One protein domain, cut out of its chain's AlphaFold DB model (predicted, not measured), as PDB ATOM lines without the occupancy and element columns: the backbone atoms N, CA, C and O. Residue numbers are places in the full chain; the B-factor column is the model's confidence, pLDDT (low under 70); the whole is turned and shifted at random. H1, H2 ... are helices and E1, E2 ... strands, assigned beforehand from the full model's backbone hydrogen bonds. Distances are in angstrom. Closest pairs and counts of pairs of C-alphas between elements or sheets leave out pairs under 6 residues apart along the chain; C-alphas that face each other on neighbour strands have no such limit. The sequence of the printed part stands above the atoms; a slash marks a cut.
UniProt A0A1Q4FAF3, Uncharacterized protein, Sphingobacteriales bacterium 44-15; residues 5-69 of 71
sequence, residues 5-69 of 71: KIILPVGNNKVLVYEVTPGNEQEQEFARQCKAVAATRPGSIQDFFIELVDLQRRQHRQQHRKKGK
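This is residues 5 to 69 of the 71 residues of an uncharacterized protein of Sphingobacteriales bacterium 44-15 (UniProt A0A1Q4FAF3). What is the shape of this model? E1 and E2 form a two-stranded hairpin with H1 packed on it, and residues 48 to 56 of the long helix H2 pack on residues 33 to 38 of H1. Residues 57 to 69 stick out from this body as an arm, of which 57 to 67 belong to H2. What is it built of? The 65 printed residues include E1, E2, H1 and H2, in that order, and the class is mixed, helices and strands. The sheet, E1 - E2, is antiparallel. How compact is it? It is loose, with a radius of gyration of the C-alphas of 13.4 A, and flat, spanning 46 by 29 by 14 A.

How does the printed part begin? E1, residues 5 to 10, and E2, residues 14 to 20, form a hairpin, antiparallel at 153 degrees between directions. N 6 and O 18 are within hydrogen-bond range at 2.8 A. What follows? H1, residues 25 to 38, has as its closest C-alphas to E1 those of Leu 8 and Ala 38, 5.9 A, and to E2 those of Val 20 and Glu 27, 5.6 A. Where is the last helix? H2, residues 45 to 67, touches H1 at a steep tilt of 58 degrees, opposite ways, with its residues 48 to 56 alone; the closest C-alphas are those of Val 37 and Leu 52, 6.1 A. In H1 and H2 every O i to N i+4 pair is within hydrogen-bond range.

Where does E1 begin? C-alpha 5 is at (125.471, 190.671, 198.313). How long are the helices? From first to last C-alpha, H1 is 19.7 A and H2 33.8 A, ending at C-alpha 67, (140.786, 194.167, 166.961).

How far does it reach? The two farthest C-alphas, those of Asn 13 and Lys 69, are 45.8 A apart. Are there cuts or long links? The printed part has no cut, and no link is long. Where is confidence low? Residues 62 to 69 have pLDDT under 70.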
ATOM      1  N   LYS A   5     126.771 190.146 198.743       88.00
ATOM      2  CA  LYS A   5     125.471 190.671 198.313       88.00
ATOM      3  C   LYS A   5     125.617 192.106 197.838       88.00
ATOM      4  O   LYS A   5     126.045 192.973 198.594       88.00
ATOM      5  N   ILE A   6     125.188 192.359 196.612       87.38
ATOM      6  CA  ILE A   6     125.142 193.684 196.010       87.38
ATOM      7  C   ILE A   6     123.681 194.085 195.885       87.38
ATOM      8  O   ILE A   6     122.888 193.379 195.268       87.38
ATOM      9  N   ILE A   7     123.335 195.216 196.489       90.44
ATOM     10  CA  ILE A   7     121.976 195.754 196.504       90.44
ATOM     11  C   ILE A   7     121.961 196.983 195.604       90.44
ATOM     12  O   ILE A   7     122.730 197.920 195.816       90.44
ATOM     13  N   LEU A   8     121.104 196.963 194.589       88.38
ATOM     14  CA  LEU A   8     121.020 197.996 193.565       88.38
ATOM     15  C   LEU A   8     119.609 198.584 193.545       88.38
ATOM     16  O   LEU A   8     118.658 197.832 193.342       88.38
ATOM     17  N   PRO A   9     119.434 199.896 193.749       86.31
ATOM     18  CA  PRO A   9     118.121 200.520 193.644       86.31
ATOM     19  C   PRO A   9     117.640 200.520 192.187       86.31
ATOM     20  O   PRO A   9     118.405 200.830 191.274       86.31
ATOM     21  N   VAL A  10     116.369 200.171 191.973       86.38
ATOM     22  CA  VAL A  10     115.717 200.154 190.656       86.38
ATOM     23  C   VAL A  10     114.303 200.726 190.781       86.38
ATOM     24  O   VAL A  10     113.456 200.185 191.494       86.38
ATOM     25  N   GLY A  11     114.023 201.812 190.064       80.00
ATOM     26  CA  GLY A  11     112.784 202.576 190.198       80.00
ATOM     27  C   GLY A  11     112.616 203.206 191.586       80.00
ATOM     28  O   GLY A  11     113.577 203.384 192.331       80.00
ATOM     29  N   ASN A  12     111.372 203.532 191.948       78.06
ATOM     30  CA  ASN A  12     111.093 204.275 193.185       78.06
ATOM     31  C   ASN A  12     111.099 203.433 194.468       78.06
ATOM     32  O   ASN A  12     111.260 203.997 195.543       78.06
ATOM     33  N   ASN A  13     110.866 202.117 194.393       81.81
ATOM     34  CA  ASN A  13     110.672 201.303 195.604       81.81
ATOM     35  C   ASN A  13     111.111 199.838 195.457       81.81
ATOM     36  O   ASN A  13     110.642 198.971 196.193       81.81
ATOM     37  N   LYS A  14     111.952 199.527 194.463       85.50
ATOM     38  CA  LYS A  14     112.460 198.169 194.246       85.50
ATOM     39  C   LYS A  14     113.976 198.162 194.332       85.50
ATOM     40  O   LYS A  14     114.648 199.149 194.043       85.50
ATOM     41  N   VAL A  15     114.507 197.017 194.736       89.25
ATOM     42  CA  VAL A  15     115.941 196.759 194.766       89.25
ATOM     43  C   VAL A  15     116.216 195.452 194.043       89.25
ATOM     44  O   VAL A  15     115.495 194.470 194.218       89.25
ATOM     45  N   LEU A  16     117.252 195.445 193.217       87.50
ATOM     46  CA  LEU A  16     117.811 194.243 192.630       87.50
ATOM     47  C   LEU A  16     118.951 193.773 193.529       87.50
ATOM     48  O   LEU A  16     119.887 194.521 193.805       87.50
ATOM     49  N   VAL A  17     118.848 192.537 194.011       89.88
ATOM     50  CA  VAL A  17     119.880 191.908 194.834       89.88
ATOM     51  C   VAL A  17     120.611 190.892 193.976       89.88
ATOM     52  O   VAL A  17     119.995 189.968 193.450       89.88
ATOM     53  N   TYR A  18     121.920 191.071 193.838       88.88
ATOM     54  CA  TYR A  18     122.789 190.142 193.130       88.88
ATOM     55  C   TYR A  18     123.833 189.579 194.090       88.88
ATOM     56  O   TYR A  18     124.481 190.325 194.822       88.88
ATOM     57  N   GLU A  19     123.969 188.257 194.112       89.94
ATOM     58  CA  GLU A  19     124.953 187.565 194.935       89.94
ATOM     59  C   GLU A  19     126.149 187.186 194.071       89.94
ATOM     60  O   GLU A  19     125.993 186.441 193.110       89.94
ATOM     61  N   VAL A  20     127.330 187.680 194.430       89.44
ATOM     62  CA  VAL A  20     128.582 187.444 193.709       89.44
ATOM     63  C   VAL A  20     129.449 186.486 194.495       89.44
ATOM     64  O   VAL A  20     129.680 186.683 195.691       89.44
ATOM     65  N   THR A  21     130.006 185.483 193.827       87.12
ATOM     66  CA  THR A  21     131.084 184.691 194.425       87.12
ATOM     67  C   THR A  21     132.408 185.471 194.364       87.12
ATOM     68  O   THR A  21     132.889 185.787 193.271       87.12
ATOM     69  N   PRO A  22     133.044 185.797 195.505       79.25
ATOM     70  CA  PRO A  22     134.354 186.434 195.501       79.25
ATOM     71  C   PRO A  22     135.381 185.507 194.838       79.25
ATOM     72  O   PRO A  22     135.450 184.321 195.156       79.25
ATOM     73  N   GLY A  23     136.158 186.052 193.902       82.06
ATOM     74  CA  GLY A  23     137.106 185.298 193.078       82.06
ATOM     75  C   GLY A  23     136.555 184.830 191.728       82.06
ATOM     76  O   GLY A  23     137.340 184.391 190.898       82.06
ATOM     77  N   ASN A  24     135.248 184.962 191.466       87.44
ATOM     78  CA  ASN A  24     134.699 184.729 190.131       87.44
ATOM     79  C   ASN A  24     134.691 186.033 189.321       87.44
ATOM     80  O   ASN A  24     133.831 186.895 189.513       87.44
ATOM     81  N   GLU A  25     135.659 186.180 188.416       87.25
ATOM     82  CA  GLU A  25     135.833 187.392 187.609       87.25
ATOM     83  C   GLU A  25     134.608 187.717 186.740       87.25
ATOM     84  O   GLU A  25     134.255 188.888 186.618       87.25
ATOM     85  N   GLN A  26     133.904 186.711 186.207       86.75
ATOM     86  CA  GLN A  26     132.699 186.944 185.399       86.75
ATOM     87  C   GLN A  26     131.544 187.498 186.238       86.75
ATOM     88  O   GLN A  26     130.893 188.463 185.834       86.75
ATOM     89  N   GLU A  27     131.303 186.930 187.423       88.25
ATOM     90  CA  GLU A  27     130.263 187.436 188.329       88.25
ATOM     91  C   GLU A  27     130.603 188.852 188.818       88.25
ATOM     92  O   GLU A  27     129.726 189.712 188.917       88.25
ATOM     93  N   GLN A  28     131.884 189.134 189.073       88.75
ATOM     94  CA  GLN A  28     132.338 190.473 189.447       88.75
ATOM     95  C   GLN A  28     132.198 191.485 188.307       88.75
ATOM     96  O   GLN A  28     131.819 192.632 188.551       88.75
ATOM     97  N   GLU A  29     132.494 191.097 187.067       89.38
ATOM     98  CA  GLU A  29     132.312 191.960 185.901       89.38
ATOM     99  C   GLU A  29     130.832 192.273 185.675       89.38
ATOM    100  O   GLU A  29     130.462 193.442 185.543       89.38
ATOM    101  N   PHE A  30     129.970 191.257 185.736       89.94
ATOM    102  CA  PHE A  30     128.525 191.444 185.645       89.94
ATOM    103  C   PHE A  30     128.007 192.367 186.754       89.94
ATOM    104  O   PHE A  30     127.285 193.328 186.491       89.94
ATOM    105  N   ALA A  31     128.465 192.173 187.992       90.06
ATOM    106  CA  ALA A  31     128.145 193.063 189.101       90.06
ATOM    107  C   ALA A  31     128.559 194.524 188.861       90.06
ATOM    108  O   ALA A  31     127.832 195.444 189.248       90.06
ATOM    109  N   ARG A  32     129.712 194.768 188.220       90.50
ATOM    110  CA  ARG A  32     130.142 196.124 187.831       90.50
ATOM    111  C   ARG A  32     129.218 196.720 186.771       90.50
ATOM    112  O   ARG A  32     128.863 197.891 186.889       90.50
ATOM    113  N   GLN A  33     128.795 195.931 185.784       91.44
ATOM    114  CA  GLN A  33     127.827 196.369 184.772       91.44
ATOM    115  C   GLN A  33     126.481 196.727 185.419       91.44
ATOM    116  O   GLN A  33     125.955 197.812 185.179       91.44
ATOM    117  N   CYS A  34     125.976 195.887 186.324       91.25
ATOM    118  CA  CYS A  34     124.750 196.160 187.070       91.25
ATOM    119  C   CYS A  34     124.855 197.429 187.932       91.25
ATOM    120  O   CYS A  34     123.914 198.219 187.971       91.25
ATOM    121  N   LYS A  35     126.002 197.671 188.586       90.94
ATOM    122  CA  LYS A  35     126.265 198.924 189.320       90.94
ATOM    123  C   LYS A  35     126.253 200.147 188.400       90.94
ATOM    124  O   LYS A  35     125.693 201.173 188.778       90.94
ATOM    125  N   ALA A  36     126.842 200.040 187.209       91.25
ATOM    126  CA  ALA A  36     126.872 201.129 186.235       91.25
ATOM    127  C   ALA A  36     125.464 201.504 185.751       91.25
ATOM    128  O   ALA A  36     125.150 202.686 185.660       91.25
ATOM    129  N   VAL A  37     124.604 200.511 185.514       91.31
ATOM    130  CA  VAL A  37     123.202 200.746 185.145       91.31
ATOM    131  C   VAL A  37     122.391 201.264 186.329       91.31
ATOM    132  O   VAL A  37     121.631 202.204 186.188       91.31
ATOM    133  N   ALA A  38     122.574 200.740 187.540       89.69
ATOM    134  CA  ALA A  38     121.868 201.276 188.708       89.69
ATOM    135  C   ALA A  38     122.172 202.771 188.946       89.69
ATOM    136  O   ALA A  38     121.313 203.515 189.422       89.69
ATOM    137  N   ALA A  39     123.377 203.231 188.582       89.50
ATOM    138  CA  ALA A  39     123.771 204.632 188.687       89.50
ATOM    139  C   ALA A  39     122.988 205.568 187.745       89.50
ATOM    140  O   ALA A  39     122.860 206.750 188.065       89.50
ATOM    141  N   THR A  40     122.415 205.067 186.640       89.00
ATOM    142  CA  THR A  40     121.538 205.857 185.749       89.00
ATOM    143  C   THR A  40     120.134 206.053 186.327       89.00
ATOM    144  O   THR A  40     119.359 206.839 185.791       89.00
ATOM    145  N   ARG A  41     119.829 205.406 187.466       86.25
ATOM    146  CA  ARG A  41     118.527 205.434 188.153       86.25
ATOM    147  C   ARG A  41     117.372 205.042 187.220       86.25
ATOM    148  O   ARG A  41     116.464 205.846 186.999       86.25
ATOM    149  N   PRO A  42     117.371 203.807 186.694       87.38
ATOM    150  CA  PRO A  42     116.314 203.355 185.801       87.38
ATOM    151  C   PRO A  42     114.954 203.422 186.496       87.38
ATOM    152  O   PRO A  42     114.822 203.037 187.660       87.38
ATOM    153  N   GLY A  43     113.935 203.900 185.777       87.75
ATOM    154  CA  GLY A  43     112.582 204.088 186.314       87.75
ATOM    155  C   GLY A  43     111.849 202.778 186.610       87.75
ATOM    156  O   GLY A  43     110.936 202.740 187.438       87.75
ATOM    157  N   SER A  44     112.270 201.682 185.977       90.19
ATOM    158  CA  SER A  44     111.677 200.359 186.133       90.19
ATOM    159  C   SER A  44     112.717 199.241 186.007       90.19
ATOM    160  O   SER A  44     113.849 199.446 185.572       90.19
ATOM    161  N   ILE A  45     112.316 198.018 186.367       89.12
ATOM    162  CA  ILE A  45     113.144 196.823 186.154       89.12
ATOM    163  C   ILE A  45     113.368 196.537 184.663       89.12
ATOM    164  O   ILE A  45     114.426 196.043 184.291       89.12
ATOM    165  N   GLN A  46     112.395 196.867 183.809       90.62
ATOM    166  CA  GLN A  46     112.542 196.720 182.362       90.62
ATOM    167  C   GLN A  46     113.595 197.691 181.832       90.62
ATOM    168  O   GLN A  46     114.509 197.244 181.145       90.62
ATOM    169  N   ASP A  47     113.525 198.970 182.216       90.50
ATOM    170  CA  ASP A  47     114.533 199.975 181.847       90.50
ATOM    171  C   ASP A  47     115.934 199.544 182.275       90.50
ATOM    172  O   ASP A  47     116.867 199.605 181.479       90.50
ATOM    173  N   PHE A  48     116.069 199.009 183.493       92.50
ATOM    174  CA  PHE A  48     117.341 198.482 183.983       92.50
ATOM    175  C   PHE A  48     117.922 197.422 183.032       92.50
ATOM    176  O   PHE A  48     119.076 197.516 182.620       92.50
ATOM    177  N   PHE A  49     117.145 196.408 182.640       91.69
ATOM    178  CA  PHE A  49     117.666 195.365 181.749       91.69
ATOM    179  C   PHE A  49     117.869 195.848 180.309       91.69
ATOM    180  O   PHE A  49     118.797 195.380 179.649       91.69
ATOM    181  N   ILE A  50     117.062 196.798 179.828       93.44
ATOM    182  CA  ILE A  50     117.261 197.431 178.516       93.44
ATOM    183  C   ILE A  50     118.609 198.162 178.486       93.44
ATOM    184  O   ILE A  50     119.416 197.918 177.585       93.44
ATOM    185  N   GLU A  51     118.890 198.997 179.489       91.31
ATOM    186  CA  GLU A  51     120.161 199.720 179.594       91.31
ATOM    187  C   GLU A  51     121.353 198.778 179.803       91.31
ATOM    188  O   GLU A  51     122.420 198.995 179.226       91.31
ATOM    189  N   LEU A  52     121.177 197.688 180.556       92.19
ATOM    190  CA  LEU A  52     122.215 196.674 180.744       92.19
ATOM    191  C   LEU A  52     122.596 195.985 179.432       92.19
ATOM    192  O   LEU A  52     123.781 195.869 179.113       92.19
ATOM    193  N   VAL A  53     121.601 195.560 178.651       92.62
ATOM    194  CA  VAL A  53     121.833 194.940 177.340       92.62
ATOM    195  C   VAL A  53     122.493 195.933 176.387       92.62
ATOM    196  O   VAL A  53     123.406 195.560 175.646       92.62
ATOM    197  N   ASP A  54     122.075 197.199 176.399       91.62
ATOM    198  CA  ASP A  54     122.688 198.230 175.563       91.62
ATOM    199  C   ASP A  54     124.154 198.489 175.956       91.62
ATOM    200  O   ASP A  54     125.034 198.522 175.089       91.62
ATOM    201  N   LEU A  55     124.456 198.557 177.257       89.50
ATOM    202  CA  LEU A  55     125.817 198.679 177.785       89.50
ATOM    203  C   LEU A  55     126.698 197.502 177.344       89.50
ATOM    204  O   LEU A  55     127.794 197.719 176.815       89.50
ATOM    205  N   GLN A  56     126.210 196.267 177.479       88.19
ATOM    206  CA  GLN A  56     126.927 195.065 177.038       88.19
ATOM    207  C   GLN A  56     127.164 195.066 175.519       88.19
ATOM    208  O   GLN A  56     128.272 194.786 175.053       88.19
ATOM    209  N   ARG A  57     126.164 195.467 174.720       87.75
ATOM    210  CA  ARG A  57     126.301 195.599 173.257       87.75
ATOM    211  C   ARG A  57     127.336 196.651 172.864       87.75
ATOM    212  O   ARG A  57     128.123 196.413 171.943       87.75
ATOM    213  N   ARG A  58     127.366 197.804 173.542       84.75
ATOM    214  CA  ARG A  58     128.372 198.857 173.310       84.75
ATOM    215  C   ARG A  58     129.779 198.362 173.633       84.75
ATOM    216  O   ARG A  58     130.684 198.582 172.827       84.75
ATOM    217  N   GLN A  59     129.962 197.662 174.753       80.31
ATOM    218  CA  GLN A  59     131.251 197.071 175.128       80.31
ATOM    219  C   GLN A  59     131.728 196.047 174.088       80.31
ATOM    220  O   GLN A  59     132.873 196.116 173.638       80.31
ATOM    221  N   HIS A  60     130.830 195.178 173.615       74.44
ATOM    222  CA  HIS A  60     131.145 194.193 172.579       74.44
ATOM    223  C   HIS A  60     131.543 194.850 171.243       74.44
ATOM    224  O   HIS A  60     132.550 194.489 170.629       74.44
ATOM    225  N   ARG A  61     130.814 195.891 170.807       70.44
ATOM    226  CA  ARG A  61     131.162 196.661 169.597       70.44
ATOM    227  C   ARG A  61     132.507 197.383 169.726       70.44
ATOM    228  O   ARG A  61     133.263 197.437 168.757       70.44
ATOM    229  N   GLN A  62     132.832 197.925 170.901       60.66
ATOM    230  CA  GLN A  62     134.123 198.584 171.133       60.66
ATOM    231  C   GLN A  62     135.297 197.595 171.158       60.66
ATOM    232  O   GLN A  62     136.367 197.925 170.644       60.66
ATOM    233  N   GLN A  63     135.105 196.377 171.674       58.66
ATOM    234  CA  GLN A  63     136.113 195.313 171.583       58.66
ATOM    235  C   GLN A  63     136.409 194.929 170.127       58.66
ATOM    236  O   GLN A  63     137.576 194.840 169.742       58.66
ATOM    237  N   HIS A  64     135.378 194.791 169.288       56.09
ATOM    238  CA  HIS A  64     135.563 194.520 167.858       56.09
ATOM    239  C   HIS A  64     136.306 195.649 167.132       56.09
ATOM    240  O   HIS A  64     137.157 195.389 166.282       56.09
ATOM    241  N   ARG A  65     136.060 196.910 167.508       53.72
ATOM    242  CA  ARG A  65     136.748 198.066 166.915       53.72
ATOM    243  C   ARG A  65     138.238 198.131 167.280       53.72
ATOM    244  O   ARG A  65     139.021 198.658 166.497       53.72
ATOM    245  N   LYS A  66     138.648 197.570 168.427       53.06
ATOM    246  CA  LYS A  66     140.065 197.483 168.833       53.06
ATOM    247  C   LYS A  66     140.830 196.332 168.168       53.06
ATOM    248  O   LYS A  66     142.032 196.463 167.985       53.06
ATOM    249  N   LYS A  67     140.159 195.251 167.749       51.84
ATOM    250  CA  LYS A  67     140.786 194.167 166.961       51.84
ATOM    251  C   LYS A  67     140.936 194.485 165.466       51.84
ATOM    252  O   LYS A  67     141.667 193.787 164.780       51.84
ATOM    253  N   GLY A  68     140.288 195.541 164.969       50.56
ATOM    254  CA  GLY A  68     140.368 195.971 163.567       50.56
ATOM    255  C   GLY A  68     141.511 196.935 163.229       50.56
ATOM    256  O   GLY A  68     141.530 197.463 162.124       50.56
ATOM    257  N   LYS A  69     142.439 197.216 164.156       47.78
ATOM    258  CA  LYS A  69     143.600 198.086 163.902       47.78
ATOM    259  C   LYS A  69     144.895 197.273 163.932       47.78
ATOM    260  O   LYS A  69     145.743 197.461 164.793       47.78
TER     261      LYS A  69